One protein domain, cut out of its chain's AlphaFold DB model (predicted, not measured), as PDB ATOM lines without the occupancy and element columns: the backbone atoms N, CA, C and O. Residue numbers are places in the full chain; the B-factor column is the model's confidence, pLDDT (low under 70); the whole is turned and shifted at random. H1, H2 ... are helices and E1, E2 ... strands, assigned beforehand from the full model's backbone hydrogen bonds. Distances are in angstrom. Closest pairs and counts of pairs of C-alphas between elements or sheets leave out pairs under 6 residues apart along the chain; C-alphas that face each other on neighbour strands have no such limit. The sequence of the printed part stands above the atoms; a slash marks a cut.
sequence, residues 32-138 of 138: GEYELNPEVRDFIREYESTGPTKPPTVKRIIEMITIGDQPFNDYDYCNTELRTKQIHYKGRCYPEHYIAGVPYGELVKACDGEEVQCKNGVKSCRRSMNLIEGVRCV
ATOM      1  N   GLY A  32     225.509 346.582 281.673       58.81
ATOM      2  CA  GLY A  32     225.365 346.091 280.297       58.81
ATOM      3  C   GLY A  32     224.526 344.818 280.184       58.81
ATOM      4  O   GLY A  32     223.798 344.641 279.215       58.81
ATOM      5  N   GLU A  33     224.581 343.931 281.180       56.97
ATOM      6  CA  GLU A  33     223.957 342.610 281.086       56.97
ATOM      7  C   GLU A  33     222.416 342.674 281.072       56.97
ATOM      8  O   GLU A  33     221.766 341.925 280.335       56.97
ATOM      9  N   TYR A  34     221.813 343.589 281.843       61.16
ATOM     10  CA  TYR A  34     220.353 343.749 281.893       61.16
ATOM     11  C   TYR A  34     219.764 344.407 280.638       61.16
ATOM     12  O   TYR A  34     218.572 344.228 280.378       61.16
ATOM     13  N   GLU A  35     220.587 345.102 279.853       74.19
ATOM     14  CA  GLU A  35     220.210 345.706 278.570       74.19
ATOM     15  C   GLU A  35     220.303 344.711 277.402       74.19
ATOM     16  O   GLU A  35     219.697 344.924 276.351       74.19
ATOM     17  N   LEU A  36     221.012 343.588 277.578       77.19
ATOM     18  CA  LEU A  36     221.089 342.536 276.565       77.19
ATOM     19  C   LEU A  36     219.758 341.797 276.416       77.19
ATOM     20  O   LEU A  36     219.057 341.530 277.401       77.19
ATOM     21  N   ASN A  37     219.479 341.380 275.174       84.44
ATOM     22  CA  ASN A  37     218.440 340.400 274.865       84.44
ATOM     23  C   ASN A  37     218.609 339.174 275.795       84.44
ATOM     24  O   ASN A  37     219.733 338.674 275.917       84.44
ATOM     25  N   PRO A  38     217.528 338.688 276.437       79.81
ATOM     26  CA  PRO A  38     217.548 337.497 277.283       79.81
ATOM     27  C   PRO A  38     218.313 336.300 276.702       79.81
ATOM     28  O   PRO A  38     219.052 335.657 277.438       79.81
ATOM     29  N   GLU A  39     218.208 336.032 275.396       75.19
ATOM     30  CA  GLU A  39     218.916 334.916 274.750       75.19
ATOM     31  C   GLU A  39     220.438 335.114 274.750       75.19
ATOM     32  O   GLU A  39     221.193 334.200 275.072       75.19
ATOM     33  N   VAL A  40     220.894 336.332 274.443       80.94
ATOM     34  CA  VAL A  40     222.323 336.688 274.455       80.94
ATOM     35  C   VAL A  40     222.863 336.646 275.882       80.94
ATOM     36  O   VAL A  40     223.960 336.147 276.123       80.94
ATOM     37  N   ARG A  41     222.074 337.133 276.843       79.81
ATOM     38  CA  ARG A  41     222.411 337.072 278.266       79.81
ATOM     39  C   ARG A  41     222.568 335.631 278.743       79.81
ATOM     40  O   ARG A  41     223.563 335.305 279.383       79.81
ATOM     41  N   ASP A  42     221.597 334.777 278.438       76.06
ATOM     42  CA  ASP A  42     221.627 333.373 278.842       76.06
ATOM     43  C   ASP A  42     222.798 332.624 278.190       76.06
ATOM     44  O   ASP A  42     223.452 331.833 278.869       76.06
ATOM     45  N   PHE A  43     223.136 332.941 276.935       77.19
ATOM     46  CA  PHE A  43     224.330 332.419 276.266       77.19
ATOM     47  C   PHE A  43     225.627 332.798 276.997       77.19
ATOM     48  O   PHE A  43     226.446 331.923 277.286       77.19
ATOM     49  N   ILE A  44     225.818 334.082 277.333       80.88
ATOM     50  CA  ILE A  44     227.024 334.547 278.046       80.88
ATOM     51  C   ILE A  44     227.115 333.875 279.417       80.88
ATOM     52  O   ILE A  44     228.159 333.330 279.772       80.88
ATOM     53  N   ARG A  45     226.001 333.820 280.153       76.50
ATOM     54  CA  ARG A  45     225.933 333.124 281.442       76.50
ATOM     55  C   ARG A  45     226.296 331.654 281.321       76.50
ATOM     56  O   ARG A  45     227.008 331.139 282.175       76.50
ATOM     57  N   GLU A  46     225.806 330.960 280.297       74.94
ATOM     58  CA  GLU A  46     226.145 329.557 280.070       74.94
ATOM     59  C   GLU A  46     227.637 329.386 279.768       74.94
ATOM     60  O   GLU A  46     228.286 328.517 280.364       74.94
ATOM     61  N   TYR A  47     228.184 330.242 278.901       79.81
ATOM     62  CA  TYR A  47     229.591 330.240 278.510       79.81
ATOM     63  C   TYR A  47     230.526 330.476 279.706       79.81
ATOM     64  O   TYR A  47     231.498 329.739 279.883       79.81
ATOM     65  N   GLU A  48     230.204 331.454 280.554       81.19
ATOM     66  CA  GLU A  48     231.014 331.851 281.711       81.19
ATOM     67  C   GLU A  48     230.726 331.034 282.978       81.19
ATOM     68  O   GLU A  48     231.504 331.066 283.934       81.19
ATOM     69  N   SER A  49     229.627 330.272 283.010       75.75
ATOM     70  CA  SER A  49     229.266 329.479 284.185       75.75
ATOM     71  C   SER A  49     230.372 328.491 284.570       75.75
ATOM     72  O   SER A  49     230.928 327.768 283.742       75.75
ATOM     73  N   THR A  50     230.651 328.380 285.867       76.75
ATOM     74  CA  THR A  50     231.513 327.323 286.429       76.75
ATOM     75  C   THR A  50     230.712 326.111 286.910       76.75
ATOM     76  O   THR A  50     231.278 325.041 287.127       76.75
ATOM     77  N   GLY A  51     229.391 326.263 287.048       68.81
ATOM     78  CA  GLY A  51     228.468 325.211 287.465       68.81
ATOM     79  C   GLY A  51     228.008 324.286 286.328       68.81
ATOM     80  O   GLY A  51     228.396 324.470 285.166       68.81
ATOM     81  N   PRO A  52     227.168 323.287 286.660       60.09
ATOM     82  CA  PRO A  52     226.516 322.437 285.673       60.09
ATOM     83  C   PRO A  52     225.664 323.278 284.721       60.09
ATOM     84  O   PRO A  52     224.882 324.122 285.164       60.09
ATOM     85  N   THR A  53     225.802 323.035 283.419       67.62
ATOM     86  CA  THR A  53     224.941 323.649 282.405       67.62
ATOM     87  C   THR A  53     223.480 323.303 282.692       67.62
ATOM     88  O   THR A  53     223.166 322.163 283.049       67.62
ATOM     89  N   LYS A  54     222.581 324.288 282.554       68.50
ATOM     90  CA  LYS A  54     221.137 324.038 282.646       68.50
ATOM     91  C   LYS A  54     220.761 322.941 281.642       68.50
ATOM     92  O   LYS A  54     221.277 322.951 280.526       68.50
ATOM     93  N   PRO A  55     219.873 321.999 281.999       75.06
ATOM     94  CA  PRO A  55     219.452 320.985 281.048       75.06
ATOM     95  C   PRO A  55     218.822 321.662 279.818       75.06
ATOM     96  O   PRO A  55     218.049 322.614 279.981       75.06
ATOM     97  N   PRO A  56     219.140 321.202 278.596       78.44
ATOM     98  CA  PRO A  56     218.561 321.769 277.388       78.44
ATOM     99  C   PRO A  56     217.046 321.549 277.366       78.44
ATOM    100  O   PRO A  56     216.528 320.554 277.876       78.44
ATOM    101  N   THR A  57     216.319 322.486 276.756       86.81
ATOM    102  CA  THR A  57     214.876 322.332 276.540       86.81
ATOM    103  C   THR A  57     214.603 321.238 275.506       86.81
ATOM    104  O   THR A  57     215.446 320.948 274.659       86.81
ATOM    105  N   VAL A  58     213.397 320.658 275.514       87.56
ATOM    106  CA  VAL A  58     212.991 319.668 274.495       87.56
ATOM    107  C   VAL A  58     213.144 320.240 273.084       87.56
ATOM    108  O   VAL A  58     213.703 319.580 272.215       87.56
ATOM    109  N   LYS A  59     212.725 321.495 272.875       89.44
ATOM    110  CA  LYS A  59     212.897 322.205 271.600       89.44
ATOM    111  C   LYS A  59     214.370 322.259 271.184       89.44
ATOM    112  O   LYS A  59     214.692 321.933 270.047       89.44
ATOM    113  N   ARG A  60     215.259 322.598 272.121       88.62
ATOM    114  CA  ARG A  60     216.696 322.667 271.864       88.62
ATOM    115  C   ARG A  60     217.282 321.306 271.496       88.62
ATOM    116  O   ARG A  60     218.054 321.216 270.552       88.62
ATOM    117  N   ILE A  61     216.892 320.246 272.204       89.56
ATOM    118  CA  ILE A  61     217.322 318.877 271.886       89.56
ATOM    119  C   ILE A  61     216.894 318.505 270.465       89.56
ATOM    120  O   ILE A  61     217.714 317.991 269.713       89.56
ATOM    121  N   ILE A  62     215.644 318.799 270.092       92.50
ATOM    122  CA  ILE A  62     215.123 318.538 268.745       92.50
ATOM    123  C   ILE A  62     215.989 319.235 267.692       92.50
ATOM    124  O   ILE A  62     216.498 318.568 266.799       92.50
ATOM    125  N   GLU A  63     216.225 320.541 267.843       90.31
ATOM    126  CA  GLU A  63     217.065 321.317 266.919       90.31
ATOM    127  C   GLU A  63     218.468 320.716 266.764       90.31
ATOM    128  O   GLU A  63     218.999 320.668 265.654       90.31
ATOM    129  N   MET A  64     219.061 320.237 267.862       91.25
ATOM    130  CA  MET A  64     220.402 319.654 267.860       91.25
ATOM    131  C   MET A  64     220.479 318.308 267.129       91.25
ATOM    132  O   MET A  64     221.551 317.979 266.628       91.25
ATOM    133  N   ILE A  65     219.401 317.518 267.088       92.44
ATOM    134  CA  ILE A  65     219.434 316.141 266.558       92.44
ATOM    135  C   ILE A  65     218.775 315.983 265.188       92.44
ATOM    136  O   ILE A  65     219.040 314.990 264.515       92.44
ATOM    137  N   THR A  66     217.906 316.904 264.769       92.25
ATOM    138  CA  THR A  66     217.235 316.839 263.463       92.25
ATOM    139  C   THR A  66     217.951 317.685 262.434       92.25
ATOM    140  O   THR A  66     218.578 318.685 262.774       92.25
ATOM    141  N   ILE A  67     217.788 317.343 261.163       87.38
ATOM    142  CA  ILE A  67     218.209 318.182 260.044       87.38
ATOM    143  C   ILE A  67     217.555 319.572 260.093       87.38
ATOM    144  O   ILE A  67     216.398 319.709 260.493       87.38
ATOM    145  N   GLY A  68     218.331 320.608 259.774       82.00
ATOM    146  CA  GLY A  68     217.836 321.959 259.512       82.00
ATOM    147  C   GLY A  68     217.372 322.135 258.065       82.00
ATOM    148  O   GLY A  68     216.986 321.181 257.397       82.00
ATOM    149  N   ASP A  69     217.436 323.367 257.568       78.94
ATOM    150  CA  ASP A  69     217.017 323.689 256.197       78.94
ATOM    151  C   ASP A  69     218.073 323.310 255.145       78.94
ATOM    152  O   ASP A  69     217.782 323.248 253.948       78.94
ATOM    153  N   GLN A  70     219.313 323.059 255.577       78.88
ATOM    154  CA  GLN A  70     220.423 322.775 254.679       78.88
ATOM    155  C   GLN A  70     220.474 321.286 254.294       78.88
ATOM    156  O   GLN A  70     220.311 320.416 255.156       78.88
ATOM    157  N   PRO A  71     220.756 320.958 253.019       80.25
ATOM    158  CA  PRO A  71     220.953 319.581 252.593       80.25
ATOM    159  C   PRO A  71     222.175 318.969 253.281       80.25
ATOM    160  O   PRO A  71     223.275 319.518 253.232       80.25
ATOM    161  N   PHE A  72     221.998 317.796 253.883       81.81
ATOM    162  CA  PHE A  72     223.053 317.133 254.651       81.81
ATOM    163  C   PHE A  72     224.158 316.486 253.794       81.81
ATOM    164  O   PHE A  72     225.124 315.942 254.324       81.81
ATOM    165  N   ASN A  73     224.018 316.537 252.467       81.38
ATOM    166  CA  ASN A  73     224.993 316.053 251.490       81.38
ATOM    167  C   ASN A  73     226.028 317.116 251.075       81.38
ATOM    168  O   ASN A  73     226.894 316.825 250.249       81.38
ATOM    169  N   ASP A  74     225.944 318.332 251.620       86.50
ATOM    170  CA  ASP A  74     226.933 319.384 251.390       86.50
ATOM    171  C   ASP A  74     228.264 319.065 252.097       86.50
ATOM    172  O   ASP A  74     228.286 318.576 253.229       86.50
ATOM    173  N   TYR A  75     229.389 319.353 251.436       86.50
ATOM    174  CA  TYR A  75     230.727 319.084 251.972       86.50
ATOM    175  C   TYR A  75     231.011 319.840 253.282       86.50
ATOM    176  O   TYR A  75     231.697 319.311 254.155       86.50
ATOM    177  N   ASP A  76     230.472 321.052 253.443       90.31
ATOM    178  CA  ASP A  76     230.655 321.886 254.636       90.31
ATOM    179  C   ASP A  76     229.456 321.825 255.598       90.31
ATOM    180  O   ASP A  76     229.364 322.617 256.543       90.31
ATOM    181  N   TYR A  77     228.544 320.864 255.396       91.62
ATOM    182  CA  TYR A  77     227.319 320.731 256.184       91.62
ATOM    183  C   TYR A  77     227.605 320.713 257.686       91.62
ATOM    184  O   TYR A  77     227.033 321.497 258.434       91.62
ATOM    185  N   CYS A  78     228.541 319.876 258.139       91.50
ATOM    186  CA  CYS A  78     228.855 319.764 259.561       91.50
ATOM    187  C   CYS A  78     229.348 321.077 260.172       91.50
ATOM    188  O   CYS A  78     228.881 321.469 261.239       91.50
ATOM    189  N   ASN A  79     230.258 321.790 259.508       90.88
ATOM    190  CA  ASN A  79     230.763 323.052 260.042       90.88
ATOM    191  C   ASN A  79     229.666 324.112 260.085       90.88
ATOM    192  O   ASN A  79     229.543 324.831 261.079       90.88
ATOM    193  N   THR A  80     228.870 324.202 259.020       90.94
ATOM    194  CA  THR A  80     227.803 325.195 258.920       90.94
ATOM    195  C   THR A  80     226.689 324.910 259.922       90.94
ATOM    196  O   THR A  80     226.297 325.802 260.677       90.94
ATOM    197  N   GLU A  81     226.232 323.666 260.002       91.38
ATOM    198  CA  GLU A  81     225.101 323.258 260.829       91.38
ATOM    199  C   GLU A  81     225.449 323.317 262.322       91.38
ATOM    200  O   GLU A  81     224.695 323.893 263.108       91.38
ATOM    201  N   LEU A  82     226.627 322.815 262.728       90.81
ATOM    202  CA  LEU A  82     227.067 322.878 264.126       90.81
ATOM    203  C   LEU A  82     227.251 324.325 264.603       90.81
ATOM    204  O   LEU A  82     226.917 324.636 265.746       90.81
ATOM    205  N   ARG A  83     227.744 325.230 263.744       88.00
ATOM    206  CA  ARG A  83     227.889 326.658 264.080       88.00
ATOM    207  C   ARG A  83     226.548 327.373 264.133       88.00
ATOM    208  O   ARG A  83     226.266 328.046 265.119       88.00
ATOM    209  N   THR A  84     225.719 327.197 263.107       87.25
ATOM    210  CA  THR A  84     224.398 327.837 263.007       87.25
ATOM    211  C   THR A  84     223.513 327.430 264.174       87.25
ATOM    212  O   THR A  84     222.880 328.270 264.809       87.25
ATOM    213  N   LYS A  85     223.541 326.144 264.531       87.44
ATOM    214  CA  LYS A  85     222.805 325.621 265.675       87.44
ATOM    215  C   LYS A  85     223.542 325.789 266.991       87.44
ATOM    216  O   LYS A  85     223.009 325.323 267.986       87.44
ATOM    217  N   GLN A  86     224.720 326.413 267.050       86.12
ATOM    218  CA  GLN A  86     225.501 326.590 268.285       86.12
ATOM    219  C   GLN A  86     225.684 325.275 269.074       86.12
ATOM    220  O   GLN A  86     225.480 325.213 270.287       86.12
ATOM    221  N   ILE A  87     225.990 324.180 268.375       88.44
ATOM    222  CA  ILE A  87     226.187 322.850 268.966       88.44
ATOM    223  C   ILE A  87     227.619 322.776 269.496       88.44
ATOM    224  O   ILE A  87     228.545 322.296 268.846       88.44
ATOM    225  N   HIS A  88     227.806 323.310 270.697       85.88
ATOM    226  CA  HIS A  88     229.084 323.317 271.394       85.88
ATOM    227  C   HIS A  88     228.869 323.369 272.905       85.88
ATOM    228  O   HIS A  88     227.877 323.909 273.395       85.88
ATOM    229  N   TYR A  89     229.851 322.902 273.662       82.56
ATOM    230  CA  TYR A  89     229.879 323.055 275.107       82.56
ATOM    231  C   TYR A  89     230.844 324.175 275.493       82.56
ATOM    232  O   TYR A  89     232.059 324.013 275.366       82.56
ATOM    233  N   LYS A  90     230.320 325.319 275.955       80.12
ATOM    234  CA  LYS A  90     231.125 326.487 276.379       80.12
ATOM    235  C   LYS A  90     232.189 326.877 275.335       80.12
ATOM    236  O   LYS A  90     233.376 326.985 275.634       80.12
ATOM    237  N   GLY A  91     231.758 326.976 274.074       79.25
ATOM    238  CA  GLY A  91     232.611 327.278 272.916       79.25
ATOM    239  C   GLY A  91     233.527 326.145 272.448       79.25
ATOM    240  O   GLY A  91     234.319 326.350 271.533       79.25
ATOM    241  N   ARG A  92     233.443 324.949 273.043       84.44
ATOM    242  CA  ARG A  92     234.205 323.768 272.618       84.44
ATOM    243  C   ARG A  92     233.332 322.838 271.791       84.44
ATOM    244  O   ARG A  92     232.235 322.476 272.216       84.44
ATOM    245  N   CYS A  93     233.838 322.420 270.637       85.94
ATOM    246  CA  CYS A  93     233.168 321.432 269.803       85.94
ATOM    247  C   CYS A  93     233.066 320.088 270.531       85.94
ATOM    248  O   CYS A  93     233.973 319.691 271.271       85.94
ATOM    249  N   TYR A  94     231.967 319.380 270.296       88.88
ATOM    250  CA  TYR A  94     231.883 317.971 270.653       88.88
ATOM    251  C   TYR A  94     232.844 317.165 269.768       88.88
ATOM    252  O   TYR A  94     233.034 317.531 268.610       88.88
ATOM    253  N   PRO A  95     233.452 316.082 270.285       90.94
ATOM    254  CA  PRO A  95     234.339 315.230 269.488       90.94
ATOM    255  C   PRO A  95     233.596 314.492 268.370       90.94
ATOM    256  O   PRO A  95     234.208 314.018 267.423       90.94
ATOM    257  N   GLU A  96     232.286 314.330 268.528       92.75
ATOM    258  CA  GLU A  96     231.411 313.696 267.563       92.75
ATOM    259  C   GLU A  96     229.985 314.180 267.810       92.75
ATOM    260  O   GLU A  96     229.563 314.313 268.964       92.75
ATOM    261  N   HIS A  97     229.238 314.423 266.736       93.44
ATOM    262  CA  HIS A  97     227.821 314.757 266.812       93.44
ATOM    263  C   HIS A  97     227.049 314.117 265.661       93.44
ATOM    264  O   HIS A  97     227.500 314.131 264.515       93.44
ATOM    265  N   TYR A  98     225.883 313.550 265.964       93.31
ATOM    266  CA  TYR A  98     225.032 312.880 264.984       93.31
ATOM    267  C   TYR A  98     223.779 313.707 264.719       93.31
ATOM    268  O   TYR A  98     223.094 314.116 265.658       93.31
ATOM    269  N   ILE A  99     223.468 313.907 263.442       93.75
ATOM    270  CA  ILE A  99     222.286 314.638 262.985       93.75
ATOM    271  C   ILE A  99     221.478 313.704 262.094       93.75
ATOM    272  O   ILE A  99     221.991 313.169 261.111       93.75
ATOM    273  N   ALA A 100     220.216 313.482 262.439       93.19
ATOM    274  CA  ALA A 100     219.320 312.663 261.644       93.19
ATOM    275  C   ALA A 100     218.760 313.459 260.462       93.19
ATOM    276  O   ALA A 100     218.241 314.561 260.638       93.19
ATOM    277  N   GLY A 101     218.789 312.866 259.271       91.44
ATOM    278  CA  GLY A 101     218.284 313.432 258.016       91.44
ATOM    279  C   GLY A 101     216.757 313.456 257.897       91.44
ATOM    280  O   GLY A 101     216.230 313.520 256.793       91.44
ATOM    281  N   VAL A 102     216.034 313.359 259.015       90.31
ATOM    282  CA  VAL A 102     214.568 313.320 259.069       90.31
ATOM    283  C   VAL A 102     214.050 314.263 260.160       90.31
ATOM    284  O   VAL A 102     214.756 314.522 261.141       90.31
ATOM    285  N   PRO A 103     212.817 314.785 260.031       91.06
ATOM    286  CA  PRO A 103     212.227 315.640 261.052       91.06
ATOM    287  C   PRO A 103     211.898 314.855 262.329       91.06
ATOM    288  O   PRO A 103     211.741 313.633 262.323       91.06
ATOM    289  N   TYR A 104     211.703 315.578 263.435       91.56
ATOM    290  CA  TYR A 104     211.425 314.980 264.746       91.56
ATOM    291  C   TYR A 104     210.223 314.028 264.751       91.56
ATOM    292  O   TYR A 104     210.272 312.984 265.392       91.56
ATOM    293  N   GLY A 105     209.162 314.350 264.003       91.31
ATOM    294  CA  GLY A 105     207.976 313.493 263.908       91.31
ATOM    295  C   GLY A 105     208.275 312.085 263.378       91.31
ATOM    296  O   GLY A 105     207.613 311.133 263.780       91.31
ATOM    297  N   GLU A 106     209.298 311.933 262.535       91.12
ATOM    298  CA  GLU A 106     209.765 310.622 262.075       91.12
ATOM    299  C   GLU A 106     210.668 309.948 263.114       91.12
ATOM    300  O   GLU A 106     210.540 308.746 263.346       91.12
ATOM    301  N   LEU A 107     211.518 310.713 263.810       90.94
ATOM    302  CA  LEU A 107     212.361 310.178 264.888       90.94
ATOM    303  C   LEU A 107     211.549 309.598 266.043       90.94
ATOM    304  O   LEU A 107     211.922 308.563 266.585       90.94
ATOM    305  N   VAL A 108     210.430 310.229 266.408       92.75
ATOM    306  CA  VAL A 108     209.577 309.759 267.510       92.75
ATOM    307  C   VAL A 108     209.032 308.356 267.244       92.75
ATOM    308  O   VAL A 108     208.876 307.586 268.187       92.75
ATOM    309  N   LYS A 109     208.833 307.966 265.979       92.81
ATOM    310  CA  LYS A 109     208.395 306.604 265.629       92.81
ATOM    311  C   LYS A 109     209.420 305.540 266.027       92.81
ATOM    312  O   LYS A 109     209.055 304.385 266.228       92.81
ATOM    313  N   ALA A 110     210.695 305.907 266.184       92.00
ATOM    314  CA  ALA A 110     211.716 304.990 266.679       92.00
ATOM    315  C   ALA A 110     211.460 304.553 268.131       92.00
ATOM    316  O   ALA A 110     211.941 303.491 268.516       92.00
ATOM    317  N   CYS A 111     210.693 305.317 268.919       90.75
ATOM    318  CA  CYS A 111     210.314 304.954 270.287       90.75
ATOM    319  C   CYS A 111     209.446 303.688 270.353       90.75
ATOM    320  O   CYS A 111     209.509 302.973 271.351       90.75
ATOM    321  N   ASP A 112     208.706 303.378 269.288       93.00
ATOM    322  CA  ASP A 112     207.915 302.147 269.156       93.00
ATOM    323  C   ASP A 112     208.729 300.988 268.552       93.00
ATOM    324  O   ASP A 112     208.198 299.922 268.242       93.00
ATOM    325  N   GLY A 113     210.030 301.204 268.349       92.62
ATOM    326  CA  GLY A 113     210.943 300.231 267.776       92.62
ATOM    327  C   GLY A 113     211.428 299.162 268.759       92.62
ATOM    328  O   GLY A 113     210.937 299.006 269.884       92.62
ATOM    329  N   GLU A 114     212.439 298.423 268.310       93.81
ATOM    330  CA  GLU A 114     213.022 297.308 269.053       93.81
ATOM    331  C   GLU A 114     213.713 297.799 270.327       93.81
ATOM    332  O   GLU A 114     214.414 298.813 270.337       93.81
ATOM    333  N   GLU A 115     213.523 297.059 271.412       94.00
ATOM    334  CA  GLU A 115     214.196 297.325 272.673       94.00
ATOM    335  C   GLU A 115     215.630 296.779 272.656       94.00
ATOM    336  O   GLU A 115     215.852 295.593 272.431       94.00
ATOM    337  N   VAL A 116     216.614 297.642 272.911       92.31
ATOM    338  CA  VAL A 116     218.046 297.312 272.877       92.31
ATOM    339  C   VAL A 116     218.769 297.850 274.109       92.31
ATOM    340  O   VAL A 116     218.325 298.800 274.752       92.31
ATOM    341  N   GLN A 117     219.925 297.277 274.444       92.00
ATOM    342  CA  GLN A 117     220.745 297.797 275.541       92.00
ATOM    343  C   GLN A 117     221.436 299.109 275.150       92.00
ATOM    344  O   GLN A 117     222.080 299.206 274.104       92.00
ATOM    345  N   CYS A 118     221.338 300.121 276.012       90.44
ATOM    346  CA  CYS A 118     222.051 301.379 275.825       90.44
ATOM    347  C   CYS A 118     223.542 301.240 276.175       90.44
ATOM    348  O   CYS A 118     223.905 300.585 277.150       90.44
ATOM    349  N   LYS A 119     224.408 301.980 275.472       87.62
ATOM    350  CA  LYS A 119     225.863 302.006 275.729       87.62
ATOM    351  C   LYS A 119     226.240 302.544 277.119       87.62
ATOM    352  O   LYS A 119     227.240 302.123 277.687       87.62
ATOM    353  N   ASN A 120     225.434 303.451 277.677       82.88
ATOM    354  CA  ASN A 120     225.761 304.195 278.902       82.88
ATOM    355  C   ASN A 120     225.120 303.608 280.176       82.88
ATOM    356  O   ASN A 120     224.919 304.330 281.148       82.88
ATOM    357  N   GLY A 121     224.731 302.328 280.177       69.06
ATOM    358  CA  GLY A 121     224.155 301.672 281.361       69.06
ATOM    359  C   GLY A 121     222.715 302.079 281.704       69.06
ATOM    360  O   GLY A 121     222.176 301.645 282.722       69.06
ATOM    361  N   VAL A 122     222.058 302.879 280.855       77.06
ATOM    362  CA  VAL A 122     220.598 303.049 280.890       77.06
ATOM    363  C   VAL A 122     219.953 301.704 280.541       77.06
ATOM    364  O   VAL A 122     220.398 301.027 279.615       77.06
ATOM    365  N   LYS A 123     218.920 301.306 281.297       75.06
ATOM    366  CA  LYS A 123     218.355 299.944 281.253       75.06
ATOM    367  C   LYS A 123     217.876 299.515 279.860       75.06
ATOM    368  O   LYS A 123     217.942 298.331 279.558       75.06
ATOM    369  N   SER A 124     217.382 300.450 279.049       87.88
ATOM    370  CA  SER A 124     216.687 300.152 277.799       87.88
ATOM    371  C   SER A 124     216.686 301.362 276.860       87.88
ATOM    372  O   SER A 124     216.407 302.482 277.291       87.88
ATOM    373  N   CYS A 125     217.029 301.133 275.593       92.19
ATOM    374  CA  CYS A 125     216.981 302.078 274.481       92.19
ATOM    375  C   CYS A 125     216.042 301.533 273.403       92.19
ATOM    376  O   CYS A 125     215.830 300.328 273.307       92.19
ATOM    377  N   ARG A 126     215.517 302.417 272.553       93.12
ATOM    378  CA  ARG A 126     214.684 302.030 271.413       93.12
ATOM    379  C   ARG A 126     215.451 302.225 270.113       93.12
ATOM    380  O   ARG A 126     216.009 303.296 269.876       93.12
ATOM    381  N   ARG A 127     215.504 301.180 269.291       91.56
ATOM    382  CA  ARG A 127     216.126 301.191 267.969       91.56
ATOM    383  C   ARG A 127     215.040 301.291 266.904       91.56
ATOM    384  O   ARG A 127     214.123 300.478 266.876       91.56
ATOM    385  N   SER A 128     215.189 302.250 265.990       92.94
ATOM    386  CA  SER A 128     214.329 302.345 264.805       92.94
ATOM    387  C   SER A 128     214.357 301.040 264.004       92.94
ATOM    388  O   SER A 128     215.429 300.497 263.736       92.94
ATOM    389  N   MET A 129     213.181 300.574 263.581       92.56
ATOM    390  CA  MET A 129     213.057 299.437 262.660       92.56
ATOM    391  C   MET A 129     213.440 299.807 261.221       92.56
ATOM    392  O   MET A 129     213.803 298.937 260.434       92.56
ATOM    393  N   ASN A 130     213.392 301.097 260.886       91.50
ATOM    394  CA  ASN A 130     213.759 301.615 259.573       91.50
ATOM    395  C   ASN A 130     215.163 302.221 259.605       91.50
ATOM    396  O   ASN A 130     215.566 302.830 260.603       91.50
ATOM    397  N   LEU A 131     215.877 302.102 258.487       91.56
ATOM    398  CA  LEU A 131     217.105 302.857 258.268       91.56
ATOM    399  C   LEU A 131     216.759 304.336 258.099       91.56
ATOM    400  O   LEU A 131     215.895 304.695 257.304       91.56
ATOM    401  N   ILE A 132     217.438 305.172 258.875       90.75
ATOM    402  CA  ILE A 132     217.323 306.624 258.827       90.75
ATOM    403  C   ILE A 132     218.682 307.144 258.386       90.75
ATOM    404  O   ILE A 132     219.695 306.857 259.027       90.75
ATOM    405  N   GLU A 133     218.701 307.875 257.277       91.56
ATOM    406  CA  GLU A 133     219.902 308.567 256.830       91.56
ATOM    407  C   GLU A 133     220.253 309.684 257.812       91.56
ATOM    408  O   GLU A 133     219.389 310.282 258.454       91.56
ATOM    409  N   GLY A 134     221.540 309.960 257.953       91.50
ATOM    410  CA  GLY A 134     222.027 310.989 258.851       91.50
ATOM    411  C   GLY A 134     223.499 311.261 258.626       91.50
ATOM    412  O   GLY A 134     224.182 310.544 257.892       91.50
ATOM    413  N   VAL A 135     223.982 312.304 259.286       92.94
ATOM    414  CA  VAL A 135     225.369 312.740 259.200       92.94
ATOM    415  C   VAL A 135     226.044 312.568 260.542       92.94
ATOM    416  O   VAL A 135     225.489 312.864 261.600       92.94
ATOM    417  N   ARG A 136     227.275 312.074 260.467       93.94
ATOM    418  CA  ARG A 136     228.213 311.984 261.573       93.94
ATOM    419  C   ARG A 136     229.246 313.090 261.394       93.94
ATOM    420  O   ARG A 136     230.086 312.996 260.503       93.94
ATOM    421  N   CYS A 137     229.174 314.109 262.235       92.38
ATOM    422  CA  CYS A 137     230.143 315.194 262.281       92.38
ATOM    423  C   CYS A 137     231.250 314.855 263.276       92.38
ATOM    424  O   CYS A 137     230.951 314.437 264.395       92.38
ATOM    425  N   VAL A 138     232.505 315.013 262.852       91.19
ATOM    426  CA  VAL A 138     233.728 314.679 263.603       91.19
ATOM    427  C   VAL A 138     234.691 315.853 263.531       91.19
ATOM    428  O   VAL A 138     234.756 316.462 262.441       91.19
TER     429      VAL A 138
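What this domain is: This is residues 32 to 138 of the 138 residues of the protein "Inactive ribonuclease-like protein 9" of Mus musculus (UniProt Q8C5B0). The domain is a loose string of three parts: a small core of two paired strands, E1 and E4, with H3 by E1 and H4 by E4; a second unit at one end, where the strand hairpin E2 and E3 packs on H5; and an N-terminal arm of H1 and H2 at the other end. The arm and the hairpin make the long axis, and residues 34 to 40 stick out, of which 38 to 40 belong to H2. The printed part has 107 residues, with five named helices and four named strands in the order H1, H2, H3, H4, E1, H5, E2, E3, E4; both sheets have two antiparallel strands, E1 - E4 and E2 - E3. The class is mixed, helices and strands, with 40 residues in helices and 14 in strands. The whole is loose, with a radius of gyration of the C-alphas of 16.3 A, and spans 51 by 35 by 25 A.

Where its parts are: Strand E1, residues 97 to 100, runs 10.2 A from first to last C-alpha, and E4, residues 134 to 137, runs 9.8 A, ending at C-alpha 137 at (230.143, 315.194, 262.281). H3, residues 58 to 65, is 10.8 A long, and H4, residues 77 to 84, is 10.3 A long. H5, residues 104 to 112, is 14.0 A long and begins at C-alpha 104 at (211.425, 314.980, 264.746). E2, residues 114 to 116, and E3, residues 125 to 127, are short strands of three residues each. The longest helix is H2, residues 38 to 48, with 15.3 A from first to last C-alpha. H1, residues 32 to 35, begins at C-alpha 32 at (225.365, 346.091, 280.297).

How they stand to each other: E1 and E4 are antiparallel neighbours, with 165 degrees between their directions; N 99 and O 135 are 2.9 A apart and N 137 and O 97 are 2.8 A apart, within hydrogen-bond range. H3 has 4 pairs of C-alphas within 8 A of E1, and the closest C-alphas are those of Ile 65 and Ile 99, 4.8 A apart. H4 has 2 such pairs with E4, and the closest C-alphas are those of Cys 78 and Cys 137, 5.5 A apart. H4 and E1 are near each other, with 6 pairs of C-alphas within 10 A. H3 and H4 are only just apart, their closest C-alphas 8.3 A from each other. H3 and H5 are close but not clearly touching, with Ile 62 and Tyr 104 their closest C-alphas at 6.5 A, and their lines are about perpendicular at 86 degrees. H5 has 5 pairs of C-alphas within 8 A of E3, the closest being Cys 111 and Arg 126 at 5.4 A. E2 and E3 form a hairpin, antiparallel at 134 degrees, with N 116 and O 125 at 2.8 A, within hydrogen-bond range. H1 and H2 are close but not clearly touching; the closest C-alphas are those of Glu 33 and Arg 41, 6.4 A apart. H2 is apart from H3, H4 and H5. In H2, H3 and H4 every O i to N i+4 pair is within hydrogen-bond range, while H5 has 1 of 5, beside 5 of 6 O i to N i+3 pairs, and H1 is too short for an i+4 pair.

The domain as a whole: The two C-alphas farthest apart are those of Gly 32 and Glu 114, 51.6 A. The printed part has no cut and ends at Val 138, the chain's last residue. The links H3 to H4 and H4 to E1 are long, with 11 and 12 residues; within the second, residues 88 to 89 pair with residues 92 to 93, antiparallel. The mean pLDDT of the printed part is 85.4, and residues 32 to 34, residues 51 to 54 and residue 121 are under 70.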